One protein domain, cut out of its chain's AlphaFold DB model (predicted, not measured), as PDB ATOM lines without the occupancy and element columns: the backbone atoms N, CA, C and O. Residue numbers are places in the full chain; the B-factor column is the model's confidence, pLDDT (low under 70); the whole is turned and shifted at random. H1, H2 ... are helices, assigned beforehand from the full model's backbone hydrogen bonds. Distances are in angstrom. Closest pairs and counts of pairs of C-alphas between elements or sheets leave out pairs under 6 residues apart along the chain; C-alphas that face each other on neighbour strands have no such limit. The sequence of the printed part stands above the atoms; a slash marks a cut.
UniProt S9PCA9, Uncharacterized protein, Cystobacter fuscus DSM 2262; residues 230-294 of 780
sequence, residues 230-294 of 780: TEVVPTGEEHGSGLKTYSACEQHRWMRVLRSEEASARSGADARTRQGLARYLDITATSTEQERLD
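This is residues 230 to 294 of the 780 residues of an uncharacterized protein of Cystobacter fuscus DSM 2262 (UniProt S9PCA9). The longest helix, H1, makes a corner with short H2 and meets H3 with its last part, while short H4 lies at the opposite end of the longest axis from the beginning of H1. A long stretch without named elements, residues 230 to 247, loops round H3. The printed part has 65 residues with four named helices, H1 to H4 in chain order, and no named strand: all helix, compact, radius of gyration of the C-alphas 11.2 A, spans 33 by 26 by 18 A.

H1, residues 248 to 259, runs 17.1 A from C-alpha 248 at (24.649, -8.293, -21.558). H2 is residues 261 to 266, 8.8 A; H3 is residues 271 to 280, 14.3 A. H4, residues 289 to 294, 8.7 A, ends at C-alpha 294 at (20.327, 23.057, -28.770).

H1 touches H3 with residues 254 to 258 alone, at a steep tilt of 52 degrees, opposite ways; the closest C-alphas, of Leu 258 and Arg 274, are 6.9 A apart. H1 and H2 only just touch, with 3 pairs of C-alphas within 8 A, and only at the corner; the closest, Val 257 and Ala 263, are 5.0 A apart. H3 and H4 are close but not clearly touching, closest C-alphas Ala 271 and Glu 291, 7.1 A. H1 and H4 are apart. Every O i to N i+4 pair is within hydrogen-bond range in H2, H3 and H4, and 7 of 8 in H1.

The C-alphas farthest apart, of Ala 248 and Leu 293, are 33.1 A apart. The printed part has no cut, and no link between helices is long. Residues 235 to 244 have pLDDT under 70.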
ATOM      1  N   THR A 230      27.848  12.755 -32.551       89.44
ATOM      2  CA  THR A 230      29.158  13.408 -32.447       89.44
ATOM      3  C   THR A 230      29.206  14.778 -33.127       89.44
ATOM      4  O   THR A 230      30.033  15.599 -32.745       89.44
ATOM      5  N   GLU A 231      28.291  15.069 -34.058       89.12
ATOM      6  CA  GLU A 231      28.208  16.364 -34.746       89.12
ATOM      7  C   GLU A 231      27.598  17.472 -33.871       89.12
ATOM      8  O   GLU A 231      27.823  18.656 -34.121       89.12
ATOM      9  N   VAL A 232      26.823  17.111 -32.841       87.75
ATOM     10  CA  VAL A 232      26.103  18.071 -31.979       87.75
ATOM     11  C   VAL A 232      26.697  18.200 -30.576       87.75
ATOM     12  O   VAL A 232      26.421  19.180 -29.873       87.75
ATOM     13  N   VAL A 233      27.509  17.233 -30.140       83.81
ATOM     14  CA  VAL A 233      28.187  17.284 -28.838       83.81
ATOM     15  C   VAL A 233      29.590  17.884 -29.003       83.81
ATOM     16  O   VAL A 233      30.377  17.354 -29.785       83.81
ATOM     17  N   PRO A 234      29.938  18.967 -28.277       70.50
ATOM     18  CA  PRO A 234      31.248  19.605 -28.384       70.50
ATOM     19  C   PRO A 234      32.406  18.652 -28.068       70.50
ATOM     20  O   PRO A 234      32.371  17.888 -27.102       70.50
ATOM     21  N   THR A 235      33.472  18.744 -28.859       64.12
ATOM     22  CA  THR A 235      34.714  17.994 -28.670       64.12
ATOM     23  C   THR A 235      35.376  18.350 -27.333       64.12
ATOM     24  O   THR A 235      35.638  19.516 -27.054       64.12
ATOM     25  N   GLY A 236      35.670  17.340 -26.505       57.72
ATOM     26  CA  GLY A 236      36.371  17.498 -25.221       57.72
ATOM     27  C   GLY A 236      35.485  17.493 -23.968       57.72
ATOM     28  O   GLY A 236      36.017  17.412 -22.864       57.72
ATOM     29  N   GLU A 237      34.156  17.497 -24.102       51.88
ATOM     30  CA  GLU A 237      33.213  17.342 -22.977       51.88
ATOM     31  C   GLU A 237      32.801  15.878 -22.765       51.88
ATOM     32  O   GLU A 237      31.626  15.530 -22.629       51.88
ATOM     33  N   GLU A 238      33.785  14.990 -22.791       57.12
ATOM     34  CA  GLU A 238      33.557  13.554 -22.728       57.12
ATOM     35  C   GLU A 238      33.282  13.146 -21.281       57.12
ATOM     36  O   GLU A 238      34.074  13.435 -20.381       57.12
ATOM     37  N   HIS A 239      32.163  12.460 -21.026       54.72
ATOM     38  CA  HIS A 239      31.910  11.906 -19.700       54.72
ATOM     39  C   HIS A 239      32.809  10.684 -19.472       54.72
ATOM     40  O   HIS A 239      32.455   9.548 -19.783       54.72
ATOM     41  N   GLY A 240      34.009  10.942 -18.960       51.28
ATOM     42  CA  GLY A 240      35.042   9.956 -18.684       51.28
ATOM     43  C   GLY A 240      35.162   9.600 -17.206       51.28
ATOM     44  O   GLY A 240      36.252   9.718 -16.675       51.28
ATOM     45  N   SER A 241      34.095   9.188 -16.515       46.28
ATOM     46  CA  SER A 241      34.238   8.487 -15.224       46.28
ATOM     47  C   SER A 241      32.891   7.993 -14.698       46.28
ATOM     48  O   SER A 241      32.085   8.791 -14.232       46.28
ATOM     49  N   GLY A 242      32.666   6.677 -14.715       52.69
ATOM     50  CA  GLY A 242      31.570   6.053 -13.959       52.69
ATOM     51  C   GLY A 242      30.464   5.385 -14.773       52.69
ATOM     52  O   GLY A 242      29.376   5.182 -14.234       52.69
ATOM     53  N   LEU A 243      30.704   5.004 -16.034       59.47
ATOM     54  CA  LEU A 243      29.776   4.092 -16.709       59.47
ATOM     55  C   LEU A 243      29.722   2.781 -15.912       59.47
ATOM     56  O   LEU A 243      30.737   2.108 -15.733       59.47
ATOM     57  N   LYS A 244      28.536   2.461 -15.380       64.81
ATOM     58  CA  LYS A 244      28.278   1.196 -14.685       64.81
ATOM     59  C   LYS A 244      28.669   0.041 -15.605       64.81
ATOM     60  O   LYS A 244      28.440   0.107 -16.810       64.81
ATOM     61  N   THR A 245      29.211  -1.035 -15.043       73.31
ATOM     62  CA  THR A 245      29.345  -2.287 -15.791       73.31
ATOM     63  C   THR A 245      27.938  -2.803 -16.084       73.31
ATOM     64  O   THR A 245      27.262  -3.294 -15.183       73.31
ATOM     65  N   TYR A 246      27.479  -2.622 -17.320       83.56
ATOM     66  CA  TYR A 246      26.159  -3.065 -17.763       83.56
ATOM     67  C   TYR A 246      26.162  -4.565 -18.044       83.56
ATOM     68  O   TYR A 246      27.140  -5.093 -18.585       83.56
ATOM     69  N   SER A 247      25.054  -5.234 -17.724       90.31
ATOM     70  CA  SER A 247      24.838  -6.637 -18.090       90.31
ATOM     71  C   SER A 247      24.699  -6.805 -19.610       90.31
ATOM     72  O   SER A 247      24.513  -5.825 -20.338       90.31
ATOM     73  N   ALA A 248      24.749  -8.037 -20.121       91.38
ATOM     74  CA  ALA A 248      24.649  -8.293 -21.558       91.38
ATOM     75  C   ALA A 248      23.340  -7.739 -22.142       91.38
ATOM     76  O   ALA A 248      23.340  -7.041 -23.159       91.38
ATOM     77  N   CYS A 249      22.216  -8.008 -21.471       92.94
ATOM     78  CA  CYS A 249      20.903  -7.532 -21.894       92.94
ATOM     79  C   CYS A 249      20.814  -6.002 -21.851       92.94
ATOM     80  O   CYS A 249      20.196  -5.399 -22.727       92.94
ATOM     81  N   GLU A 250      21.414  -5.359 -20.846       92.12
ATOM     82  CA  GLU A 250      21.436  -3.898 -20.741       92.12
ATOM     83  C   GLU A 250      22.263  -3.265 -21.860       92.12
ATOM     84  O   GLU A 250      21.785  -2.331 -22.505       92.12
ATOM     85  N   GLN A 251      23.453  -3.805 -22.144       92.44
ATOM     86  CA  GLN A 251      24.280  -3.374 -23.273       92.44
ATOM     87  C   GLN A 251      23.496  -3.480 -24.585       92.44
ATOM     88  O   GLN A 251      23.404  -2.506 -25.332       92.44
ATOM     89  N   HIS A 252      22.849  -4.622 -24.832       93.50
ATOM     90  CA  HIS A 252      22.045  -4.837 -26.033       93.50
ATOM     91  C   HIS A 252      20.872  -3.843 -26.146       93.50
ATOM     92  O   HIS A 252      20.590  -3.335 -27.234       93.50
ATOM     93  N   ARG A 253      20.181  -3.518 -25.041       93.12
ATOM     94  CA  ARG A 253      19.123  -2.484 -25.041       93.12
ATOM     95  C   ARG A 253      19.678  -1.106 -25.353       93.12
ATOM     96  O   ARG A 253      19.111  -0.419 -26.200       93.12
ATOM     97  N   TRP A 254      20.774  -0.714 -24.709       92.62
ATOM     98  CA  TRP A 254      21.398   0.585 -24.944       92.62
ATOM     99  C   TRP A 254      21.864   0.741 -26.385       92.62
ATOM    100  O   TRP A 254      21.608   1.784 -26.975       92.62
ATOM    101  N   MET A 255      22.438  -0.300 -26.995       93.56
ATOM    102  CA  MET A 255      22.815  -0.256 -28.411       93.56
ATOM    103  C   MET A 255      21.620   0.067 -29.322       93.56
ATOM    104  O   MET A 255      21.768   0.840 -30.264       93.56
ATOM    105  N   ARG A 256      20.421  -0.453 -29.019       92.94
ATOM    106  CA  ARG A 256      19.187  -0.121 -29.757       92.94
ATOM    107  C   ARG A 256      18.693   1.290 -29.456       92.94
ATOM    108  O   ARG A 256      18.354   2.021 -30.378       92.94
ATOM    109  N   VAL A 257      18.667   1.680 -28.180       93.69
ATOM    110  CA  VAL A 257      18.231   3.020 -27.746       93.69
ATOM    111  C   VAL A 257      19.080   4.107 -28.400       93.69
ATOM    112  O   VAL A 257      18.538   5.079 -28.912       93.69
ATOM    113  N   LEU A 258      20.400   3.922 -28.440       93.75
ATOM    114  CA  LEU A 258      21.343   4.879 -29.018       93.75
ATOM    115  C   LEU A 258      21.229   5.002 -30.541       93.75
ATOM    116  O   LEU A 258      21.680   5.997 -31.095       93.75
ATOM    117  N   ARG A 259      20.637   4.015 -31.220       94.00
ATOM    118  CA  ARG A 259      20.427   4.028 -32.676       94.00
ATOM    119  C   ARG A 259      19.056   4.566 -33.084       94.00
ATOM    120  O   ARG A 259      18.892   4.919 -34.241       94.00
ATOM    121  N   SER A 260      18.119   4.678 -32.142       93.00
ATOM    122  CA  SER A 260      16.770   5.190 -32.384       93.00
ATOM    123  C   SER A 260      16.605   6.581 -31.779       93.00
ATOM    124  O   SER A 260      16.785   6.779 -30.575       93.00
ATOM    125  N   GLU A 261      16.219   7.550 -32.608       93.00
ATOM    126  CA  GLU A 261      15.991   8.933 -32.179       93.00
ATOM    127  C   GLU A 261      14.885   9.017 -31.114       93.00
ATOM    128  O   GLU A 261      15.091   9.583 -30.037       93.00
ATOM    129  N   GLU A 262      13.745   8.365 -31.353       92.75
ATOM    130  CA  GLU A 262      12.621   8.357 -30.413       92.75
ATOM    131  C   GLU A 262      12.952   7.656 -29.090       92.75
ATOM    132  O   GLU A 262      12.442   8.027 -28.028       92.75
ATOM    133  N   ALA A 263      13.742   6.580 -29.136       92.38
ATOM    134  CA  ALA A 263      14.140   5.861 -27.931       92.38
ATOM    135  C   ALA A 263      15.181   6.661 -27.140       92.38
ATOM    136  O   ALA A 263      15.093   6.730 -25.915       92.38
ATOM    137  N   SER A 264      16.123   7.307 -27.833       93.00
ATOM    138  CA  SER A 264      17.100   8.216 -27.232       93.00
ATOM    139  C   SER A 264      16.420   9.379 -26.517       93.00
ATOM    140  O   SER A 264      16.736   9.622 -25.353       93.00
ATOM    141  N   ALA A 265      15.427  10.019 -27.142       90.31
ATOM    142  CA  ALA A 265      14.659  11.102 -26.526       90.31
ATOM    143  C   ALA A 265      13.909  10.663 -25.251       90.31
ATOM    144  O   ALA A 265      13.802  11.420 -24.291       90.31
ATOM    145  N   ARG A 266      13.432   9.411 -25.207       93.12
ATOM    146  CA  ARG A 266      12.724   8.825 -24.051       93.12
ATOM    147  C   ARG A 266      13.647   8.241 -22.981       93.12
ATOM    148  O   ARG A 266      13.170   7.876 -21.910       93.12
ATOM    149  N   SER A 267      14.947   8.125 -23.253       89.00
ATOM    150  CA  SER A 267      15.889   7.447 -22.355       89.00
ATOM    151  C   SER A 267      16.180   8.227 -21.066       89.00
ATOM    152  O   SER A 267      16.646   7.635 -20.095       89.00
ATOM    153  N   GLY A 268      15.940   9.546 -21.057       85.81
ATOM    154  CA  GLY A 268      16.290  10.447 -19.952       85.81
ATOM    155  C   GLY A 268      17.795  10.703 -19.787       85.81
ATOM    156  O   GLY A 268      18.177  11.494 -18.930       85.81
ATOM    157  N   ALA A 269      18.650  10.060 -20.590       87.06
ATOM    158  CA  ALA A 269      20.087  10.301 -20.601       87.06
ATOM    159  C   ALA A 269      20.422  11.517 -21.478       87.06
ATOM    160  O   ALA A 269      19.949  11.618 -22.612       87.06
ATOM    161  N   ASP A 270      21.268  12.413 -20.968       88.38
ATOM    162  CA  ASP A 270      21.729  13.573 -21.728       88.38
ATOM    163  C   ASP A 270      22.659  13.178 -22.894       88.38
ATOM    164  O   ASP A 270      23.178  12.056 -22.977       88.38
ATOM    165  N   ALA A 271      22.880  14.115 -23.818       89.19
ATOM    166  CA  ALA A 271      23.689  13.893 -25.016       89.19
ATOM    167  C   ALA A 271      25.114  13.409 -24.690       89.19
ATOM    168  O   ALA A 271      25.637  12.517 -25.359       89.19
ATOM    169  N   ARG A 272      25.731  13.950 -23.630       86.69
ATOM    170  CA  ARG A 272      27.097  13.591 -23.215       86.69
ATOM    171  C   ARG A 272      27.175  12.157 -22.692       86.69
ATOM    172  O   ARG A 272      28.066  11.405 -23.085       86.69
ATOM    173  N   THR A 273      26.225  11.752 -21.851       87.31
ATOM    174  CA  THR A 273      26.122  10.384 -21.325       87.31
ATOM    175  C   THR A 273      25.886   9.393 -22.454       87.31
ATOM    176  O   THR A 273      26.546   8.356 -22.513       87.31
ATOM    177  N   ARG A 274      24.992   9.720 -23.394       89.94
ATOM    178  CA  ARG A 274      24.731   8.874 -24.566       89.94
ATOM    179  C   ARG A 274      25.953   8.746 -25.473       89.94
ATOM    180  O   ARG A 274      26.241   7.637 -25.916       89.94
ATOM    181  N   GLN A 275      26.716   9.819 -25.693       89.25
ATOM    182  CA  GLN A 275      27.969   9.753 -26.453       89.25
ATOM    183  C   GLN A 275      29.025   8.889 -25.741       89.25
ATOM    184  O   GLN A 275      29.689   8.073 -26.384       89.25
ATOM    185  N   GLY A 276      29.146   9.006 -24.414       86.56
ATOM    186  CA  GLY A 276      30.016   8.146 -23.607       86.56
ATOM    187  C   GLY A 276      29.631   6.665 -23.700       86.56
ATOM    188  O   GLY A 276      30.489   5.814 -23.936       86.56
ATOM    189  N   LEU A 277      28.335   6.358 -23.592       88.50
ATOM    190  CA  LEU A 277      27.802   5.002 -23.752       88.50
ATOM    191  C   LEU A 277      28.056   4.440 -25.152       88.50
ATOM    192  O   LEU A 277      28.449   3.283 -25.278       88.50
ATOM    193  N   ALA A 278      27.863   5.247 -26.196       90.44
ATOM    194  CA  ALA A 278      28.086   4.837 -27.578       90.44
ATOM    195  C   ALA A 278      29.537   4.393 -27.805       90.44
ATOM    196  O   ALA A 278      29.776   3.331 -28.372       90.44
ATOM    197  N   ARG A 279      30.501   5.143 -27.256       88.44
ATOM    198  CA  ARG A 279      31.927   4.786 -27.309       88.44
ATOM    199  C   ARG A 279      32.259   3.536 -26.503       88.44
ATOM    200  O   ARG A 279      32.980   2.682 -27.001       88.44
ATOM    201  N   TYR A 280      31.718   3.401 -25.290       86.31
ATOM    202  CA  TYR A 280      31.891   2.184 -24.484       86.31
ATOM    203  C   TYR A 280      31.360   0.938 -25.211       86.31
ATOM    204  O   TYR A 280      31.970  -0.128 -25.171       86.31
ATOM    205  N   LEU A 281      30.232   1.091 -25.905       88.94
ATOM    206  CA  LEU A 281      29.582   0.045 -26.688       88.94
ATOM    207  C   LEU A 281      30.102  -0.046 -28.127       88.94
ATOM    208  O   LEU A 281      29.532  -0.811 -28.898       88.94
ATOM    209  N   ASP A 282      31.161   0.678 -28.491       89.19
ATOM    210  CA  ASP A 282      31.767   0.670 -29.830       89.19
ATOM    211  C   ASP A 282      30.735   0.803 -30.973       89.19
ATOM    212  O   ASP A 282      30.710   0.034 -31.933       89.19
ATOM    213  N   ILE A 283      29.802   1.751 -30.825       90.88
ATOM    214  CA  ILE A 283      28.785   2.085 -31.827       90.88
ATOM    215  C   ILE A 283      28.660   3.597 -32.014       90.88
ATOM    216  O   ILE A 283      28.966   4.387 -31.127       90.88
ATOM    217  N   THR A 284      28.117   4.007 -33.158       92.50
ATOM    218  CA  THR A 284      27.686   5.390 -33.397       92.50
ATOM    219  C   THR A 284      26.277   5.597 -32.845       92.50
ATOM    220  O   THR A 284      25.391   4.782 -33.106       92.50
ATOM    221  N   ALA A 285      26.045   6.681 -32.109       92.81
ATOM    222  CA  ALA A 285      24.709   7.054 -31.644       92.81
ATOM    223  C   ALA A 285      24.071   8.099 -32.563       92.81
ATOM    224  O   ALA A 285      24.771   8.904 -33.172       92.81
ATOM    225  N   THR A 286      22.741   8.109 -32.622       95.00
ATOM    226  CA  THR A 286      21.974   9.162 -33.289       95.00
ATOM    227  C   THR A 286      21.662  10.309 -32.321       95.00
ATOM    228  O   THR A 286      21.426  10.097 -31.125       95.00
ATOM    229  N   SER A 287      21.674  11.541 -32.823       94.44
ATOM    230  CA  SER A 287      21.175  12.725 -32.117       94.44
ATOM    231  C   SER A 287      19.651  12.783 -32.137       94.44
ATOM    232  O   SER A 287      19.007  12.233 -33.032       94.44
ATOM    233  N   THR A 288      19.082  13.471 -31.152       93.12
ATOM    234  CA  THR A 288      17.659  13.827 -31.125       93.12
ATOM    235  C   THR A 288      17.417  15.195 -31.759       93.12
ATOM    236  O   THR A 288      18.323  16.027 -31.842       93.12
ATOM    237  N   GLU A 289      16.182  15.459 -32.184       90.00
ATOM    238  CA  GLU A 289      15.769  16.767 -32.696       90.00
ATOM    239  C   GLU A 289      16.084  17.909 -31.726       90.00
ATOM    240  O   GLU A 289      16.640  18.929 -32.141       90.00
ATOM    241  N   GLN A 290      15.818  17.703 -30.433       87.38
ATOM    242  CA  GLN A 290      16.112  18.688 -29.396       87.38
ATOM    243  C   GLN A 290      17.611  18.992 -29.311       87.38
ATOM    244  O   GLN A 290      18.002  20.149 -29.254       87.38
ATOM    245  N   GLU A 291      18.475  17.981 -29.383       91.00
ATOM    246  CA  GLU A 291      19.928  18.192 -29.316       91.00
ATOM    247  C   GLU A 291      20.468  18.927 -30.539       91.00
ATOM    248  O   GLU A 291      21.374  19.756 -30.424       91.00
ATOM    249  N   ARG A 292      19.897  18.652 -31.718       90.69
ATOM    250  CA  ARG A 292      20.210  19.402 -32.937       90.69
ATOM    251  C   ARG A 292      19.771  20.859 -32.805       90.69
ATOM    252  O   ARG A 292      20.501  21.746 -33.248       90.69
ATOM    253  N   LEU A 293      18.608  21.120 -32.207       88.25
ATOM    254  CA  LEU A 293      18.150  22.475 -31.904       88.25
ATOM    255  C   LEU A 293      19.087  23.160 -30.901       88.25
ATOM    256  O   LEU A 293      19.564  24.254 -31.180       88.25
ATOM    257  N   ASP A 294      19.438  22.505 -29.796       87.69
ATOM    258  CA  ASP A 294      20.327  23.057 -28.770       87.69
ATOM    259  C   ASP A 294      21.730  23.353 -29.324       87.69
ATOM    260  O   ASP A 294      22.361  24.349 -28.964       87.69
TER     261      ASP A 294